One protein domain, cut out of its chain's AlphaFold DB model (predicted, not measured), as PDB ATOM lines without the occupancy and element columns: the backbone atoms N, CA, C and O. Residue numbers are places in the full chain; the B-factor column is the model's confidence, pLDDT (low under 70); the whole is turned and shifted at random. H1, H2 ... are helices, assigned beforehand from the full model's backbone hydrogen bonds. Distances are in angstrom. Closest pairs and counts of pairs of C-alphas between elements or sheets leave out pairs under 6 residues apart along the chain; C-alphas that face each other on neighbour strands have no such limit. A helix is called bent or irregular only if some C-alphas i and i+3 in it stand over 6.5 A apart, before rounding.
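AT A GLANCE: This is residues 292 to 359 of the 433 residues of an uncharacterized protein of Thraustotheca clavata (UniProt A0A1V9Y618). One long helix, H2, makes the longest axis; H1 folds back beside it as a hairpin, H3 and H5 meet its last residues, and H4 sits off it, touching no helix. The printed part has 68 residues with five named helices, H1 to H5 in chain order, and no named strand. It is all helix and compact, with a radius of gyration of the C-alphas of 11.7 A and spans of 34 by 24 by 19 A.

HOW THE PARTS SIT: H2, residues 307 to 326, is the hub. H1, residues 296 to 303, touches it, opposite ways at a shallow tilt of 15 degrees; the closest C-alphas, of Ala 300 and Thr 313, are 4.6 A apart. H3, residues 328 to 334, touches H2 only at the corner, closest C-alphas Ala 324 and Ala 331, 4.5 A. H5, residues 348 to 355, only just touches H2, with 3 pairs of C-alphas within 8 A, closest Ala 324 and Leu 354, 7.2 A. H4, residues 337 to 342, is apart from H2. Every O i to N i+4 pair is within hydrogen-bond range in H1, H3, H4 and H5, and 14 of 16 in H2.

IN THESE COORDINATES: H2 spans 30.5 A and is irregular: C-alphas 308 and 311 are 7.7 A apart. H1 begins at C-alpha 296 (41.299, -52.676, 42.666); H5 ends at C-alpha 355 (33.814, -48.917, 60.522).

THE WHOLE: The printed part has no cut, and the four links are tight. Residues 356 to 359 have pLDDT under 70.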
ATOM      1  N   PRO A 292      42.425 -58.405  46.869       91.75
ATOM      2  CA  PRO A 292      43.813 -57.983  47.087       91.75
ATOM      3  C   PRO A 292      44.812 -58.510  46.051       91.75
ATOM      4  O   PRO A 292      45.854 -57.888  45.852       91.75
ATOM      5  N   ASP A 293      44.493 -59.622  45.382       90.75
ATOM      6  CA  ASP A 293      45.394 -60.297  44.442       90.75
ATOM      7  C   ASP A 293      45.184 -59.859  42.989       90.75
ATOM      8  O   ASP A 293      46.137 -59.798  42.211       90.75
ATOM      9  N   GLN A 294      43.933 -59.593  42.596       89.94
ATOM     10  CA  GLN A 294      43.568 -59.367  41.188       89.94
ATOM     11  C   GLN A 294      42.626 -58.178  40.958       89.94
ATOM     12  O   GLN A 294      42.346 -57.853  39.808       89.94
ATOM     13  N   GLY A 295      42.142 -57.539  42.024       93.38
ATOM     14  CA  GLY A 295      41.170 -56.450  41.973       93.38
ATOM     15  C   GLY A 295      41.784 -55.053  42.095       93.38
ATOM     16  O   GLY A 295      42.987 -54.841  41.933       93.38
ATOM     17  N   ILE A 296      40.943 -54.085  42.453       93.75
ATOM     18  CA  ILE A 296      41.299 -52.676  42.666       93.75
ATOM     19  C   ILE A 296      42.412 -52.528  43.704       93.75
ATOM     20  O   ILE A 296      43.332 -51.735  43.502       93.75
ATOM     21  N   LEU A 297      42.382 -53.315  44.783       92.62
ATOM     22  CA  LEU A 297      43.431 -53.294  45.805       92.62
ATOM     23  C   LEU A 297      44.791 -53.738  45.242       92.62
ATOM     24  O   LEU A 297      45.807 -53.111  45.545       92.62
ATOM     25  N   ALA A 298      44.818 -54.750  44.372       91.69
ATOM     26  CA  ALA A 298      46.043 -55.184  43.703       91.69
ATOM     27  C   ALA A 298      46.602 -54.086  42.783       91.69
ATOM     28  O   ALA A 298      47.802 -53.800  42.782       91.69
ATOM     29  N   PHE A 299      45.722 -53.419  42.032       90.00
ATOM     30  CA  PHE A 299      46.099 -52.357  41.099       90.00
ATOM     31  C   PHE A 299      46.611 -51.125  41.850       90.00
ATOM     32  O   PHE A 299      47.661 -50.575  41.516       90.00
ATOM     33  N   ALA A 300      45.917 -50.725  42.916       89.81
ATOM     34  CA  ALA A 300      46.326 -49.631  43.782       89.81
ATOM     35  C   ALA A 300      47.691 -49.919  44.429       89.81
ATOM     36  O   ALA A 300      48.561 -49.041  44.436       89.81
ATOM     37  N   PHE A 301      47.918 -51.156  44.892       88.44
ATOM     38  CA  PHE A 301      49.212 -51.599  45.413       88.44
ATOM     39  C   PHE A 301      50.327 -51.524  44.372       88.44
ATOM     40  O   PHE A 301      51.438 -51.107  44.706       88.44
ATOM     41  N   TYR A 302      50.046 -51.940  43.135       87.00
ATOM     42  CA  TYR A 302      51.004 -51.895  42.039       87.00
ATOM     43  C   TYR A 302      51.402 -50.446  41.737       87.00
ATOM     44  O   TYR A 302      52.579 -50.100  41.836       87.00
ATOM     45  N   TYR A 303      50.427 -49.568  41.483       84.88
ATOM     46  CA  TYR A 303      50.679 -48.192  41.045       84.88
ATOM     47  C   TYR A 303      51.199 -47.246  42.127       84.88
ATOM     48  O   TYR A 303      51.811 -46.234  41.783       84.88
ATOM     49  N   ARG A 304      51.082 -47.590  43.418       82.25
ATOM     50  CA  ARG A 304      51.550 -46.712  44.510       82.25
ATOM     51  C   ARG A 304      53.041 -46.381  44.428       82.25
ATOM     52  O   ARG A 304      53.477 -45.355  44.937       82.25
ATOM     53  N   HIS A 305      53.823 -47.266  43.810       77.38
ATOM     54  CA  HIS A 305      55.272 -47.119  43.655       77.38
ATOM     55  C   HIS A 305      55.672 -46.472  42.324       77.38
ATOM     56  O   HIS A 305      56.852 -46.198  42.097       77.38
ATOM     57  N   HIS A 306      54.707 -46.194  41.441       78.31
ATOM     58  CA  HIS A 306      54.937 -45.543  40.158       78.31
ATOM     59  C   HIS A 306      54.743 -44.032  40.298       78.31
ATOM     60  O   HIS A 306      53.621 -43.544  40.385       78.31
ATOM     61  N   ARG A 307      55.847 -43.274  40.252       70.56
ATOM     62  CA  ARG A 307      55.847 -41.807  40.439       70.56
ATOM     63  C   ARG A 307      54.835 -41.065  39.556       70.56
ATOM     64  O   ARG A 307      54.224 -40.114  40.016       70.56
ATOM     65  N   SER A 308      54.638 -41.512  38.315       73.00
ATOM     66  CA  SER A 308      53.710 -40.874  37.368       73.00
ATOM     67  C   SER A 308      52.237 -41.245  37.583       73.00
ATOM     68  O   SER A 308      51.369 -40.584  37.028       73.00
ATOM     69  N   PHE A 309      51.948 -42.291  38.361       76.19
ATOM     70  CA  PHE A 309      50.598 -42.840  38.551       76.19
ATOM     71  C   PHE A 309      50.181 -42.883  40.022       76.19
ATOM     72  O   PHE A 309      49.220 -43.555  40.383       76.19
ATOM     73  N   GLN A 310      50.853 -42.122  40.883       75.06
ATOM     74  CA  GLN A 310      50.479 -42.040  42.292       75.06
ATOM     75  C   GLN A 310      49.055 -41.476  42.468       75.06
ATOM     76  O   GLN A 310      48.297 -41.979  43.291       75.06
ATOM     77  N   HIS A 311      48.655 -40.508  41.631       79.62
ATOM     78  CA  HIS A 311      47.279 -39.990  41.566       79.62
ATOM     79  C   HIS A 311      46.239 -41.065  41.244       79.62
ATOM     80  O   HIS A 311      45.145 -41.058  41.798       79.62
ATOM     81  N   TYR A 312      46.604 -42.037  40.411       85.06
ATOM     82  CA  TYR A 312      45.719 -43.134  40.047       85.06
ATOM     83  C   TYR A 312      45.452 -44.070  41.233       85.06
ATOM     84  O   TYR A 312      44.307 -44.443  41.465       85.06
ATOM     85  N   THR A 313      46.465 -44.367  42.058       85.12
ATOM     86  CA  THR A 313      46.264 -45.096  43.324       85.12
ATOM     87  C   THR A 313      45.261 -44.389  44.237       85.12
ATOM     88  O   THR A 313      44.448 -45.064  44.862       85.12
ATOM     89  N   TYR A 314      45.288 -43.054  44.310       82.62
ATOM     90  CA  TYR A 314      44.323 -42.306  45.119       82.62
ATOM     91  C   TYR A 314      42.902 -42.426  44.570       82.62
ATOM     92  O   TYR A 314      42.008 -42.751  45.341       82.62
ATOM     93  N   ASN A 315      42.707 -42.282  43.257       88.44
ATOM     94  CA  ASN A 315      41.388 -42.437  42.631       88.44
ATOM     95  C   ASN A 315      40.802 -43.845  42.840       88.44
ATOM     96  O   ASN A 315      39.609 -43.994  43.069       88.44
ATOM     97  N   LEU A 316      41.642 -44.886  42.806       91.19
ATOM     98  CA  LEU A 316      41.219 -46.262  43.083       91.19
ATOM     99  C   LEU A 316      40.781 -46.466  44.543       91.19
ATOM    100  O   LEU A 316      39.819 -47.187  44.805       91.19
ATOM    101  N   LEU A 317      41.490 -45.850  45.496       89.19
ATOM    102  CA  LEU A 317      41.130 -45.908  46.914       89.19
ATOM    103  C   LEU A 317      39.881 -45.074  47.219       89.19
ATOM    104  O   LEU A 317      39.052 -45.512  48.009       89.19
ATOM    105  N   ASP A 318      39.733 -43.918  46.580       88.38
ATOM    106  CA  ASP A 318      38.540 -43.079  46.680       88.38
ATOM    107  C   ASP A 318      37.304 -43.818  46.152       88.38
ATOM    108  O   ASP A 318      36.324 -43.989  46.872       88.38
ATOM    109  N   TYR A 319      37.404 -44.413  44.959       91.31
ATOM    110  CA  TYR A 319      36.360 -45.277  44.408       91.31
ATOM    111  C   TYR A 319      35.971 -46.417  45.362       91.31
ATOM    112  O   TYR A 319      34.785 -46.718  45.523       91.31
ATOM    113  N   MET A 320      36.950 -47.054  46.015       92.31
ATOM    114  CA  MET A 320      36.699 -48.110  47.000       92.31
ATOM    115  C   MET A 320      35.893 -47.597  48.200       92.31
ATOM    116  O   MET A 320      34.961 -48.280  48.627       92.31
ATOM    117  N   LEU A 321      36.226 -46.421  48.739       88.19
ATOM    118  CA  LEU A 321      35.485 -45.817  49.850       88.19
ATOM    119  C   LEU A 321      34.065 -45.436  49.434       88.19
ATOM    120  O   LEU A 321      33.116 -45.814  50.117       88.19
ATOM    121  N   THR A 322      33.915 -44.764  48.292       88.38
ATOM    122  CA  THR A 322      32.612 -44.387  47.731       88.38
ATOM    123  C   THR A 322      31.735 -45.625  47.539       88.38
ATOM    124  O   THR A 322      30.628 -45.692  48.074       88.38
ATOM    125  N   SER A 323      32.277 -46.678  46.919       89.75
ATOM    126  CA  SER A 323      31.581 -47.960  46.743       89.75
ATOM    127  C   SER A 323      31.160 -48.591  48.074       89.75
ATOM    128  O   SER A 323      30.075 -49.159  48.178       89.75
ATOM    129  N   ALA A 324      32.007 -48.509  49.103       87.88
ATOM    130  CA  ALA A 324      31.705 -49.044  50.427       87.88
ATOM    131  C   ALA A 324      30.605 -48.263  51.152       87.88
ATOM    132  O   ALA A 324      29.837 -48.858  51.906       87.88
ATOM    133  N   THR A 325      30.502 -46.955  50.905       84.31
ATOM    134  CA  THR A 325      29.412 -46.133  51.448       84.31
ATOM    135  C   THR A 325      28.085 -46.342  50.728       84.31
ATOM    136  O   THR A 325      27.033 -46.285  51.358       84.31
ATOM    137  N   GLU A 326      28.119 -46.645  49.431       85.75
ATOM    138  CA  GLU A 326      26.920 -46.906  48.628       85.75
ATOM    139  C   GLU A 326      26.394 -48.341  48.787       85.75
ATOM    140  O   GLU A 326      25.195 -48.589  48.646       85.75
ATOM    141  N   ALA A 327      27.276 -49.300  49.089       85.69
ATOM    142  CA  ALA A 327      26.946 -50.717  49.192       85.69
ATOM    143  C   ALA A 327      27.529 -51.353  50.463       85.69
ATOM    144  O   ALA A 327      28.728 -51.620  50.563       85.69
ATOM    145  N   ALA A 328      26.651 -51.700  51.408       86.50
ATOM    146  CA  ALA A 328      27.037 -52.324  52.675       86.50
ATOM    147  C   ALA A 328      27.819 -53.639  52.489       86.50
ATOM    148  O   ALA A 328      28.693 -53.965  53.291       86.50
ATOM    149  N   GLU A 329      27.549 -54.393  51.419       89.56
ATOM    150  CA  GLU A 329      28.270 -55.627  51.098       89.56
ATOM    151  C   GLU A 329      29.742 -55.376  50.750       89.56
ATOM    152  O   GLU A 329      30.596 -56.208  51.064       89.56
ATOM    153  N   VAL A 330      30.052 -54.223  50.146       90.88
ATOM    154  CA  VAL A 330      31.428 -53.810  49.838       90.88
ATOM    155  C   VAL A 330      32.170 -53.489  51.130       90.88
ATOM    156  O   VAL A 330      33.252 -54.031  51.357       90.88
ATOM    157  N   ALA A 331      31.572 -52.697  52.027       89.38
ATOM    158  CA  ALA A 331      32.151 -52.431  53.343       89.38
ATOM    159  C   ALA A 331      32.371 -53.733  54.136       89.38
ATOM    160  O   ALA A 331      33.456 -53.968  54.669       89.38
ATOM    161  N   ALA A 332      31.379 -54.628  54.153       90.50
ATOM    162  CA  ALA A 332      31.478 -55.918  54.828       90.50
ATOM    163  C   ALA A 332      32.602 -56.802  54.259       90.50
ATOM    164  O   ALA A 332      33.299 -57.464  55.028       90.50
ATOM    165  N   TYR A 333      32.799 -56.807  52.934       93.25
ATOM    166  CA  TYR A 333      33.912 -57.505  52.288       93.25
ATOM    167  C   TYR A 333      35.268 -56.912  52.683       93.25
ATOM    168  O   TYR A 333      36.149 -57.631  53.150       93.25
ATOM    169  N   LEU A 334      35.424 -55.593  52.545       91.88
ATOM    170  CA  LEU A 334      36.666 -54.880  52.848       91.88
ATOM    171  C   LEU A 334      37.066 -55.003  54.324       91.88
ATOM    172  O   LEU A 334      38.250 -54.970  54.660       91.88
ATOM    173  N   LEU A 335      36.087 -55.167  55.218       91.12
ATOM    174  CA  LEU A 335      36.324 -55.342  56.645       91.12
ATOM    175  C   LEU A 335      36.689 -56.778  57.056       91.12
ATOM    176  O   LEU A 335      37.018 -56.985  58.232       91.12
ATOM    177  N   ARG A 336      36.673 -57.758  56.139       93.38
ATOM    178  CA  ARG A 336      37.059 -59.140  56.456       93.38
ATOM    179  C   ARG A 336      38.536 -59.209  56.908       93.38
ATOM    180  O   ARG A 336      39.387 -58.538  56.318       93.38
ATOM    181  N   PRO A 337      38.875 -59.999  57.949       89.50
ATOM    182  CA  PRO A 337      40.235 -60.041  58.495       89.50
ATOM    183  C   PRO A 337      41.309 -60.451  57.482       89.50
ATOM    184  O   PRO A 337      42.388 -59.867  57.474       89.50
ATOM    185  N   ASP A 338      41.001 -61.414  56.613       92.44
ATOM    186  CA  ASP A 338      41.887 -61.908  55.558       92.44
ATOM    187  C   ASP A 338      42.183 -60.831  54.506       92.44
ATOM    188  O   ASP A 338      43.339 -60.650  54.123       92.44
ATOM    189  N   VAL A 339      41.170 -60.055  54.103       91.12
ATOM    190  CA  VAL A 339      41.337 -58.928  53.172       91.12
ATOM    191  C   VAL A 339      42.226 -57.848  53.792       91.12
ATOM    192  O   VAL A 339      43.173 -57.394  53.150       91.12
ATOM    193  N   LYS A 340      41.988 -57.479  55.058       88.50
ATOM    194  CA  LYS A 340      42.820 -56.497  55.778       88.50
ATOM    195  C   LYS A 340      44.267 -56.954  55.945       88.50
ATOM    196  O   LYS A 340      45.181 -56.141  55.822       88.50
ATOM    197  N   GLU A 341      44.484 -58.235  56.233       90.31
ATOM    198  CA  GLU A 341      45.823 -58.810  56.393       90.31
ATOM    199  C   GLU A 341      46.605 -58.767  55.070       90.31
ATOM    200  O   GLU A 341      47.743 -58.289  55.027       90.31
ATOM    201  N   GLN A 342      45.968 -59.177  53.970       89.62
ATOM    202  CA  GLN A 342      46.561 -59.141  52.630       89.62
ATOM    203  C   GLN A 342      46.790 -57.704  52.135       89.62
ATOM    204  O   GLN A 342      47.811 -57.405  51.515       89.62
ATOM    205  N   ALA A 343      45.889 -56.779  52.476       88.62
ATOM    206  CA  ALA A 343      45.986 -55.357  52.161       88.62
ATOM    207  C   ALA A 343      46.624 -54.523  53.293       88.62
ATOM    208  O   ALA A 343      46.330 -53.337  53.433       88.62
ATOM    209  N   SER A 344      47.550 -55.101  54.069       85.81
ATOM    210  CA  SER A 344      48.232 -54.445  55.210       85.81
ATOM    211  C   SER A 344      48.990 -53.153  54.868       85.81
ATOM    212  O   SER A 344      49.384 -52.391  55.749       85.81
ATOM    213  N   TRP A 345      49.201 -52.891  53.581       84.44
ATOM    214  CA  TRP A 345      49.794 -51.661  53.076       84.44
ATOM    215  C   TRP A 345      48.834 -50.461  53.078       84.44
ATOM    216  O   TRP A 345      49.298 -49.319  53.007       84.44
ATOM    217  N   VAL A 346      47.522 -50.707  53.108       83.50
ATOM    218  CA  VAL A 346      46.486 -49.677  53.210       83.50
ATOM    219  C   VAL A 346      46.520 -49.102  54.623       83.50
ATOM    220  O   VAL A 346      46.631 -49.828  55.611       83.50
ATOM    221  N   ARG A 347      46.450 -47.774  54.730       80.81
ATOM    222  CA  ARG A 347      46.589 -47.080  56.015       80.81
ATOM    223  C   ARG A 347      45.438 -47.426  56.965       80.81
ATOM    224  O   ARG A 347      44.290 -47.490  56.543       80.81
ATOM    225  N   ALA A 348      45.748 -47.553  58.258       75.62
ATOM    226  CA  ALA A 348      44.788 -47.935  59.300       75.62
ATOM    227  C   ALA A 348      43.522 -47.062  59.335       75.62
ATOM    228  O   ALA A 348      42.425 -47.582  59.513       75.62
ATOM    229  N   TRP A 349      43.660 -45.756  59.092       76.62
ATOM    230  CA  TRP A 349      42.534 -44.821  59.111       76.62
ATOM    231  C   TRP A 349      41.464 -45.129  58.054       76.62
ATOM    232  O   TRP A 349      40.290 -44.916  58.328       76.62
ATOM    233  N   LEU A 350      41.833 -45.677  56.887       80.50
ATOM    234  CA  LEU A 350      40.866 -46.068  55.849       80.50
ATOM    235  C   LEU A 350      39.956 -47.187  56.359       80.50
ATOM    236  O   LEU A 350      38.754 -47.184  56.124       80.50
ATOM    237  N   TRP A 351      40.524 -48.127  57.117       82.38
ATOM    238  CA  TRP A 351      39.762 -49.204  57.737       82.38
ATOM    239  C   TRP A 351      38.874 -48.707  58.874       82.38
ATOM    240  O   TRP A 351      37.773 -49.226  59.033       82.38
ATOM    241  N   ASN A 352      39.343 -47.726  59.648       78.19
ATOM    242  CA  ASN A 352      38.554 -47.099  60.707       78.19
ATOM    243  C   ASN A 352      37.381 -46.305  60.118       78.19
ATOM    244  O   ASN A 352      36.272 -46.402  60.629       78.19
ATOM    245  N   PHE A 353      37.600 -45.599  59.004       78.81
ATOM    246  CA  PHE A 353      36.552 -44.880  58.282       78.81
ATOM    247  C   PHE A 353      35.423 -45.818  57.835       78.81
ATOM    248  O   PHE A 353      34.258 -45.548  58.092       78.81
ATOM    249  N   LEU A 354      35.759 -46.984  57.273       79.31
ATOM    250  CA  LEU A 354      34.770 -48.000  56.884       79.31
ATOM    251  C   LEU A 354      33.981 -48.595  58.067       79.31
ATOM    252  O   LEU A 354      32.941 -49.211  57.855       79.31
ATOM    253  N   GLN A 355      34.495 -48.480  59.295       73.75
ATOM    254  CA  GLN A 355      33.814 -48.917  60.522       73.75
ATOM    255  C   GLN A 355      32.979 -47.809  61.164       73.75
ATOM    256  O   GLN A 355      32.124 -48.110  61.995       73.75
ATOM    257  N   SER A 356      33.256 -46.549  60.830       66.56
ATOM    258  CA  SER A 356      32.504 -45.409  61.333       66.56
ATOM    259  C   SER A 356      31.230 -45.217  60.515       66.56
ATOM    260  O   SER A 356      31.276 -45.261  59.291       66.56
ATOM    261  N   ASP A 357      30.110 -44.918  61.176       55.94
ATOM    262  CA  ASP A 357      28.855 -44.507  60.518       55.94
ATOM    263  C   ASP A 357      28.950 -43.093  59.885       55.94
ATOM    264  O   ASP A 357      27.937 -42.470  59.562       55.94
ATOM    265  N   ALA A 358      30.161 -42.544  59.736       50.31
ATOM    266  CA  ALA A 358      30.395 -41.221  59.180       50.31
ATOM    267  C   ALA A 358      30.186 -41.243  57.660       50.31
ATOM    268  O   ALA A 358      30.800 -42.029  56.938       50.31
ATOM    269  N   THR A 359      29.323 -40.358  57.156       44.84
ATOM    270  CA  THR A 359      29.157 -40.188  55.708       44.84
ATOM    271  C   THR A 359      30.400 -39.518  55.111       44.84
ATOM    272  O   THR A 359      31.030 -38.669  55.749       44.84
TER     273      THR A 359